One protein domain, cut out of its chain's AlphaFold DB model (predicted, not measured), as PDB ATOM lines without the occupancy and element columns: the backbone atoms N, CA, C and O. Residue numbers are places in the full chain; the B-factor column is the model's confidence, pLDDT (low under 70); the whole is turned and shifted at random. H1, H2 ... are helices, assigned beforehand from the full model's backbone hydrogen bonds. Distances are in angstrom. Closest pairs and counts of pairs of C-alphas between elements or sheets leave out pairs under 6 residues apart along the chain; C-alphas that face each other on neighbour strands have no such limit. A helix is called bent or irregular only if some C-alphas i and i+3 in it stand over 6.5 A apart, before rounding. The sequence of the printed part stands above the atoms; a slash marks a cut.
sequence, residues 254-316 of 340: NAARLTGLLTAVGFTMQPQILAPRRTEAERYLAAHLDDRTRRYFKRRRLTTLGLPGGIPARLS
ATOM      1  N   ASN A 254     172.619 116.074 147.619       97.25
ATOM      2  CA  ASN A 254     173.555 117.025 147.023       97.25
ATOM      3  C   ASN A 254     172.952 117.702 145.791       97.25
ATOM      4  O   ASN A 254     172.974 118.932 145.705       97.25
ATOM      5  N   ALA A 255     172.366 116.933 144.869       97.00
ATOM      6  CA  ALA A 255     171.736 117.466 143.666       97.00
ATOM      7  C   ALA A 255     170.586 118.429 144.010       97.00
ATOM      8  O   ALA A 255     170.529 119.549 143.492       97.00
ATOM      9  N   ALA A 256     169.710 118.040 144.941       95.69
ATOM     10  CA  ALA A 256     168.599 118.872 145.390       95.69
ATOM     11  C   ALA A 256     169.073 120.183 146.039       95.69
ATOM     12  O   ALA A 256     168.474 121.239 145.822       95.69
ATOM     13  N   ARG A 257     170.161 120.137 146.818       94.56
ATOM     14  CA  ARG A 257     170.700 121.306 147.528       94.56
ATOM     15  C   ARG A 257     171.517 122.236 146.640       94.56
ATOM     16  O   ARG A 257     171.431 123.455 146.797       94.56
ATOM     17  N   LEU A 258     172.343 121.689 145.752       97.81
ATOM     18  CA  LEU A 258     173.419 122.446 145.116       97.81
ATOM     19  C   LEU A 258     173.227 122.708 143.628       97.81
ATOM     20  O   LEU A 258     173.697 123.748 143.175       97.81
ATOM     21  N   THR A 259     172.523 121.865 142.868       97.50
ATOM     22  CA  THR A 259     172.425 122.040 141.406       97.50
ATOM     23  C   THR A 259     171.842 123.406 141.045       97.50
ATOM     24  O   THR A 259     172.457 124.185 140.314       97.50
ATOM     25  N   GLY A 260     170.688 123.760 141.618       98.00
ATOM     26  CA  GLY A 260     170.073 125.068 141.386       98.00
ATOM     27  C   GLY A 260     170.924 126.232 141.911       98.00
ATOM     28  O   GLY A 260     171.055 127.260 141.238       98.00
ATOM     29  N   LEU A 261     171.547 126.054 143.081       98.56
ATOM     30  CA  LEU A 261     172.392 127.067 143.712       98.56
ATOM     31  C   LEU A 261     173.615 127.389 142.854       98.56
ATOM     32  O   LEU A 261     173.873 128.560 142.570       98.56
ATOM     33  N   LEU A 262     174.357 126.371 142.424       98.44
ATOM     34  CA  LEU A 262     175.579 126.534 141.644       98.44
ATOM     35  C   LEU A 262     175.285 127.011 140.227       98.44
ATOM     36  O   LEU A 262     176.016 127.866 139.734       98.44
ATOM     37  N   THR A 263     174.174 126.596 139.613       98.44
ATOM     38  CA  THR A 263     173.713 127.190 138.350       98.44
ATOM     39  C   THR A 263     173.441 128.688 138.507       98.44
ATOM     40  O   THR A 263     173.903 129.492 137.693       98.44
ATOM     41  N   ALA A 264     172.763 129.111 139.578       98.69
ATOM     42  CA  ALA A 264     172.486 130.526 139.825       98.69
ATOM     43  C   ALA A 264     173.747 131.338 140.182       98.69
ATOM     44  O   ALA A 264     173.938 132.459 139.692       98.69
ATOM     45  N   VAL A 265     174.634 130.798 141.021       98.56
ATOM     46  CA  VAL A 265     175.914 131.437 141.374       98.56
ATOM     47  C   VAL A 265     176.817 131.517 140.144       98.56
ATOM     48  O   VAL A 265     177.327 132.590 139.825       98.56
ATOM     49  N   GLY A 266     176.934 130.429 139.387       98.25
ATOM     50  CA  GLY A 266     177.679 130.369 138.138       98.25
ATOM     51  C   GLY A 266     177.164 131.379 137.119       98.25
ATOM     52  O   GLY A 266     177.952 132.148 136.568       98.25
ATOM     53  N   PHE A 267     175.846 131.453 136.905       98.56
ATOM     54  CA  PHE A 267     175.251 132.429 135.989       98.56
ATOM     55  C   PHE A 267     175.550 133.866 136.422       98.56
ATOM     56  O   PHE A 267     175.941 134.707 135.613       98.56
ATOM     57  N   THR A 268     175.411 134.173 137.714       98.06
ATOM     58  CA  THR A 268     175.695 135.526 138.205       98.06
ATOM     59  C   THR A 268     177.185 135.865 138.135       98.06
ATOM     60  O   THR A 268     177.528 137.043 137.980       98.06
ATOM     61  N   MET A 269     178.081 134.877 138.175       97.81
ATOM     62  CA  MET A 269     179.498 135.050 137.857       97.81
ATOM     63  C   MET A 269     179.679 135.332 136.357       97.81
ATOM     64  O   MET A 269     180.067 136.447 136.000       97.81
ATOM     65  N   GLN A 270     179.320 134.393 135.482       97.06
ATOM     66  CA  GLN A 270     179.617 134.427 134.044       97.06
ATOM     67  C   GLN A 270     178.347 134.354 133.170       97.06
ATOM     68  O   GLN A 270     178.116 133.349 132.494       97.06
ATOM     69  N   PRO A 271     177.519 135.415 133.114       97.00
ATOM     70  CA  PRO A 271     176.216 135.367 132.444       97.00
ATOM     71  C   PRO A 271     176.319 135.233 130.920       97.00
ATOM     72  O   PRO A 271     175.368 134.796 130.287       97.00
ATOM     73  N   GLN A 272     177.453 135.610 130.317       94.94
ATOM     74  CA  GLN A 272     177.692 135.414 128.884       94.94
ATOM     75  C   GLN A 272     178.053 133.965 128.549       94.94
ATOM     76  O   GLN A 272     177.662 133.485 127.494       94.94
ATOM     77  N   ILE A 273     178.802 133.288 129.424       95.06
ATOM     78  CA  ILE A 273     179.205 131.886 129.226       95.06
ATOM     79  C   ILE A 273     178.006 130.979 129.494       95.06
ATOM     80  O   ILE A 273     177.662 130.136 128.677       95.06
ATOM     81  N   LEU A 274     177.300 131.224 130.598       96.31
ATOM     82  CA  LEU A 274     176.114 130.464 130.980       96.31
ATOM     83  C   LEU A 274     174.813 131.105 130.484       96.31
ATOM     84  O   LEU A 274     173.772 130.943 131.117       96.31
ATOM     85  N   ALA A 275     174.838 131.821 129.355       96.31
ATOM     86  CA  ALA A 275     173.645 132.465 128.799       96.31
ATOM     87  C   ALA A 275     172.429 131.514 128.677       96.31
ATOM     88  O   ALA A 275     171.336 131.924 129.082       96.31
ATOM     89  N   PRO A 276     172.587 130.240 128.246       96.12
ATOM     90  CA  PRO A 276     171.477 129.283 128.193       96.12
ATOM     91  C   PRO A 276     170.855 128.947 129.560       96.12
ATOM     92  O   PRO A 276     169.694 128.559 129.626       96.12
ATOM     93  N   ARG A 277     171.590 129.133 130.665       97.19
ATOM     94  CA  ARG A 277     171.153 128.800 132.034       97.19
ATOM     95  C   ARG A 277     170.386 129.927 132.730       97.19
ATOM     96  O   ARG A 277     170.032 129.801 133.903       97.19
ATOM     97  N   ARG A 278     170.109 131.039 132.038       98.12
ATOM     98  CA  ARG A 278     169.436 132.209 132.628       98.12
ATOM     99  C   ARG A 278     168.108 131.851 133.297       98.12
ATOM    100  O   ARG A 278     167.884 132.240 134.439       98.12
ATOM    101  N   THR A 279     167.245 131.107 132.607       98.38
ATOM    102  CA  THR A 279     165.916 130.740 133.123       98.38
ATOM    103  C   THR A 279     166.011 129.867 134.375       98.38
ATOM    104  O   THR A 279     165.219 130.023 135.302       98.38
ATOM    105  N   GLU A 280     166.996 128.971 134.438       98.19
ATOM    106  CA  GLU A 280     167.252 128.143 135.621       98.19
ATOM    107  C   GLU A 280     167.710 128.999 136.808       98.19
ATOM    108  O   GLU A 280     167.180 128.856 137.911       98.19
ATOM    109  N   ALA A 281     168.622 129.947 136.567       98.31
ATOM    110  CA  ALA A 281     169.086 130.885 137.585       98.31
ATOM    111  C   ALA A 281     167.951 131.783 138.114       98.31
ATOM    112  O   ALA A 281     167.827 131.971 139.324       98.31
ATOM    113  N   GLU A 282     167.100 132.317 137.232       98.44
ATOM    114  CA  GLU A 282     165.929 133.118 137.613       98.44
ATOM    115  C   GLU A 282     164.946 132.306 138.464       98.44
ATOM    116  O   GLU A 282     164.509 132.784 139.513       98.44
ATOM    117  N   ARG A 283     164.652 131.061 138.066       98.31
ATOM    118  CA  ARG A 283     163.771 130.159 138.820       98.31
ATOM    119  C   ARG A 283     164.322 129.864 140.213       98.31
ATOM    120  O   ARG A 283     163.582 129.968 141.189       98.31
ATOM    121  N   TYR A 284     165.612 129.540 140.313       98.38
ATOM    122  CA  TYR A 284     166.250 129.287 141.602       98.38
ATOM    123  C   TYR A 284     166.168 130.514 142.512       98.38
ATOM    124  O   TYR A 284     165.706 130.407 143.645       98.38
ATOM    125  N   LEU A 285     166.555 131.691 142.008       98.25
ATOM    126  CA  LEU A 285     166.548 132.933 142.783       98.25
ATOM    127  C   LEU A 285     165.137 133.361 143.207       98.25
ATOM    128  O   LEU A 285     164.975 133.918 144.288       98.25
ATOM    129  N   ALA A 286     164.119 133.124 142.380       97.12
ATOM    130  CA  ALA A 286     162.739 133.436 142.739       97.12
ATOM    131  C   ALA A 286     162.218 132.546 143.880       97.12
ATOM    132  O   ALA A 286     161.489 133.035 144.738       97.12
ATOM    133  N   ALA A 287     162.603 131.267 143.896       97.12
ATOM    134  CA  ALA A 287     162.099 130.290 144.858       97.12
ATOM    135  C   ALA A 287     162.939 130.177 146.145       97.12
ATOM    136  O   ALA A 287     162.383 129.894 147.200       97.12
ATOM    137  N   HIS A 288     164.254 130.410 146.078       96.62
ATOM    138  CA  HIS A 288     165.190 130.040 147.151       96.62
ATOM    139  C   HIS A 288     166.025 131.206 147.689       96.62
ATOM    140  O   HIS A 288     166.967 130.970 148.439       96.62
ATOM    141  N   LEU A 289     165.744 132.464 147.317       95.56
ATOM    142  CA  LEU A 289     166.496 133.619 147.828       95.56
ATOM    143  C   LEU A 289     166.012 134.069 149.219       95.56
ATOM    144  O   LEU A 289     165.352 135.102 149.375       95.56
ATOM    145  N   ASP A 290     166.407 133.305 150.230       93.75
ATOM    146  CA  ASP A 290     166.132 133.522 151.650       93.75
ATOM    147  C   ASP A 290     167.361 134.067 152.409       93.75
ATOM    148  O   ASP A 290     168.365 134.464 151.812       93.75
ATOM    149  N   ASP A 291     167.285 134.137 153.739       90.81
ATOM    150  CA  ASP A 291     168.378 134.650 154.573       90.81
ATOM    151  C   ASP A 291     169.629 133.759 154.563       90.81
ATOM    152  O   ASP A 291     170.736 134.277 154.729       90.81
ATOM    153  N   ARG A 292     169.489 132.454 154.293       89.62
ATOM    154  CA  ARG A 292     170.624 131.529 154.180       89.62
ATOM    155  C   ARG A 292     171.341 131.688 152.846       89.62
ATOM    156  O   ARG A 292     172.565 131.784 152.824       89.62
ATOM    157  N   THR A 293     170.618 131.758 151.732       95.38
ATOM    158  CA  THR A 293     171.234 131.771 150.392       95.38
ATOM    159  C   THR A 293     171.640 133.170 149.921       95.38
ATOM    160  O   THR A 293     172.513 133.312 149.058       95.38
ATOM    161  N   ARG A 294     171.075 134.239 150.506       94.75
ATOM    162  CA  ARG A 294     171.375 135.634 150.128       94.75
ATOM    163  C   ARG A 294     172.863 135.971 150.201       94.75
ATOM    164  O   ARG A 294     173.323 136.819 149.434       94.75
ATOM    165  N   ARG A 295     173.633 135.308 151.070       95.31
ATOM    166  CA  ARG A 295     175.084 135.525 151.216       95.31
ATOM    167  C   ARG A 295     175.884 135.235 149.939       95.31
ATOM    168  O   ARG A 295     176.905 135.885 149.707       95.31
ATOM    169  N   TYR A 296     175.388 134.358 149.063       97.75
ATOM    170  CA  TYR A 296     176.044 134.019 147.795       97.75
ATOM    171  C   TYR A 296     175.836 135.079 146.702       97.75
ATOM    172  O   TYR A 296     176.622 135.176 145.751       97.75
ATOM    173  N   PHE A 297     174.826 135.942 146.852       97.50
ATOM    174  CA  PHE A 297     174.402 136.878 145.816       97.50
ATOM    175  C   PHE A 297     174.529 138.335 146.262       97.50
ATOM    176  O   PHE A 297     173.818 138.831 147.137       97.50
ATOM    177  N   LYS A 298     175.397 139.102 145.591       95.12
ATOM    178  CA  LYS A 298     175.462 140.549 145.830       95.12
ATOM    179  C   LYS A 298     174.239 141.217 145.205       95.12
ATOM    180  O   LYS A 298     174.080 141.201 143.988       95.12
ATOM    181  N   ARG A 299     173.433 141.916 146.010       94.31
ATOM    182  CA  ARG A 299     172.236 142.652 145.544       94.31
ATOM    183  C   ARG A 299     172.506 143.558 144.337       94.31
ATOM    184  O   ARG A 299     171.701 143.617 143.411       94.31
ATOM    185  N   ARG A 300     173.655 144.248 144.323       93.81
ATOM    186  CA  ARG A 300     174.082 145.073 143.180       93.81
ATOM    187  C   ARG A 300     174.230 144.235 141.908       93.81
ATOM    188  O   ARG A 300     173.763 144.663 140.862       93.81
ATOM    189  N   ARG A 301     174.826 143.044 142.007       96.31
ATOM    190  CA  ARG A 301     175.013 142.133 140.875       96.31
ATOM    191  C   ARG A 301     173.675 141.641 140.328       96.31
ATOM    192  O   ARG A 301     173.463 141.751 139.129       96.31
ATOM    193  N   LEU A 302     172.770 141.198 141.202       97.56
ATOM    194  CA  LEU A 302     171.414 140.792 140.807       97.56
ATOM    195  C   LEU A 302     170.667 141.929 140.101       97.56
ATOM    196  O   LEU A 302     170.066 141.721 139.056       97.56
ATOM    197  N   THR A 303     170.787 143.155 140.624       95.25
ATOM    198  CA  THR A 303     170.192 144.358 140.016       95.25
ATOM    199  C   THR A 303     170.738 144.613 138.613       95.25
ATOM    200  O   THR A 303     169.964 144.822 137.688       95.25
ATOM    201  N   THR A 304     172.062 144.565 138.435       94.88
ATOM    202  CA  THR A 304     172.704 144.763 137.126       94.88
ATOM    203  C   THR A 304     172.282 143.711 136.101       94.88
ATOM    204  O   THR A 304     172.181 144.029 134.922       94.88
ATOM    205  N   LEU A 305     172.033 142.475 136.535       96.00
ATOM    206  CA  LEU A 305     171.610 141.382 135.657       96.00
ATOM    207  C   LEU A 305     170.087 141.304 135.468       96.00
ATOM    208  O   LEU A 305     169.619 140.459 134.711       96.00
ATOM    209  N   GLY A 306     169.313 142.164 136.140       95.38
ATOM    210  CA  GLY A 306     167.849 142.125 136.100       95.38
ATOM    211  C   GLY A 306     167.251 140.853 136.710       95.38
ATOM    212  O   GLY A 306     166.179 140.433 136.290       95.38
ATOM    213  N   LEU A 307     167.944 140.232 137.668       96.81
ATOM    214  CA  LEU A 307     167.546 138.968 138.291       96.81
ATOM    215  C   LEU A 307     166.705 139.183 139.566       96.81
ATOM    216  O   LEU A 307     166.841 140.229 140.220       96.81
ATOM    217  N   PRO A 308     165.888 138.188 139.976       96.00
ATOM    218  CA  PRO A 308     165.177 138.216 141.254       96.00
ATOM    219  C   PRO A 308     166.118 138.507 142.431       96.00
ATOM    220  O   PRO A 308     167.267 138.073 142.448       96.00
ATOM    221  N   GLY A 309     165.651 139.306 143.397       93.12
ATOM    222  CA  GLY A 309     166.468 139.815 144.509       93.12
ATOM    223  C   GLY A 309     167.255 141.099 144.220       93.12
ATOM    224  O   GLY A 309     167.805 141.712 145.142       93.12
ATOM    225  N   GLY A 310     167.301 141.536 142.959       90.25
ATOM    226  CA  GLY A 310     167.761 142.865 142.562       90.25
ATOM    227  C   GLY A 310     166.736 143.971 142.843       90.25
ATOM    228  O   GLY A 310     165.619 143.727 143.293       90.25
ATOM    229  N   ILE A 311     167.114 145.226 142.589       85.62
ATOM    230  CA  ILE A 311     166.149 146.332 142.519       85.62
ATOM    231  C   ILE A 311     165.418 146.222 141.172       85.62
ATOM    232  O   ILE A 311     166.100 146.199 140.148       85.62
ATOM    233  N   PRO A 312     164.071 146.169 141.137       75.12
ATOM    234  CA  PRO A 312     163.326 146.105 139.883       75.12
ATOM    235  C   PRO A 312     163.723 147.233 138.927       75.12
ATOM    236  O   PRO A 312     163.918 148.366 139.369       75.12
ATOM    237  N   ALA A 313     163.789 146.959 137.621       66.25
ATOM    238  CA  ALA A 313     164.207 147.945 136.616       66.25
ATOM    239  C   ALA A 313     163.389 149.250 136.687       66.25
ATOM    240  O   ALA A 313     163.951 150.341 136.609       66.25
ATOM    241  N   ARG A 314     162.081 149.143 136.964       64.06
ATOM    242  CA  ARG A 314     161.165 150.284 137.169       64.06
ATOM    243  C   ARG A 314     161.516 151.157 138.376       64.06
ATOM    244  O   ARG A 314     161.075 152.290 138.442       64.06
ATOM    245  N   LEU A 315     162.296 150.641 139.323       68.25
ATOM    246  CA  LEU A 315     162.718 151.311 140.556       68.25
ATOM    247  C   LEU A 315     164.227 151.613 140.573       68.25
ATOM    248  O   LEU A 315     164.767 152.050 141.592       68.25
ATOM    249  N   SER A 316     164.923 151.404 139.451       63.62
ATOM    250  CA  SER A 316     166.372 151.611 139.319       63.62
ATOM    251  C   SER A 316     166.816 153.070 139.511       63.62
ATOM    252  O   SER A 316     167.981 153.310 139.817       63.62
TER     253      SER A 316
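This is residues 254 to 316 of the 340 residues of an uncharacterized protein of Streptomyces sp. 25 (UniProt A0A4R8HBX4). Two longer helices, H1 and H2, cross steeply, with the later part of H1 over the middle of H2; the early part of H1 reaches out to one end of the long axis. From the end of H2 the stretch turns back through the very short H3, near H1, to the small helix H4 beyond the last residues of H1, and a tail without a named element, residues 306 to 316, runs to the other end of the long axis. The printed part has 63 residues, with four named helices in the order H1, H2, H3, H4 and no named strand, and its class is all helix. It is compact, with a radius of gyration of the C-alphas of 11.0 A, and the C-alphas span 36 by 28 by 16 A along the three main axes.

Find C-alpha 254 at (173.555, 117.025, 147.023); from there H1 runs through residues 254 to 269, 21.1 A from first to last C-alpha. It is irregular, with C-alphas 257 and 260 standing 7.2 A apart. Next look at C-alpha 275 at (173.645, 132.465, 128.799), where H2 begins; it runs through residues 275 to 288, 20.4 A long. It too is irregular, with C-alphas 276 and 279 standing 7.6 A apart. H3 follows at residues 293 to 296, 5.9 A long. H4 takes residues 299 to 305, 10.0 A long, and ends at C-alpha 305 at (171.610, 141.382, 135.657).

Start with H1, whose residues 260 to 267 alone touch H2. The closest C-alphas of the two, those of Ala 264 and Ala 281, are 4.1 A apart. H1 and H2 run opposite ways at a steep tilt of 60 degrees. Look next at Val 265 and Tyr 296: H1 and H3 are close but not clearly touching, and these closest C-alphas are 6.9 A apart. H2 and H3 meet only through their link. With residue 268 alone H1 only just touches H4, with 3 pairs of C-alphas within 8 A, the closest being Thr 268 and Arg 301 at 7.2 A. Their lines stand about perpendicular, but only just, at 72 degrees. H4 is apart from both H2 and H3. In H4 every O i to N i+4 pair is within hydrogen-bond range, against 10 of 12 in H1 and 8 of 10 in H2, while H3 is too short for such a pair.

The two C-alphas farthest apart, those of Asn 254 and Arg 314, are 36.8 A from each other. The printed part has no cut, and the links H1 to H2, H2 to H3 and H3 to H4 are tight. Read the B-factor column for the pLDDT: its mean over the printed part is 93.9, and it is under 70 at residues 313 to 316.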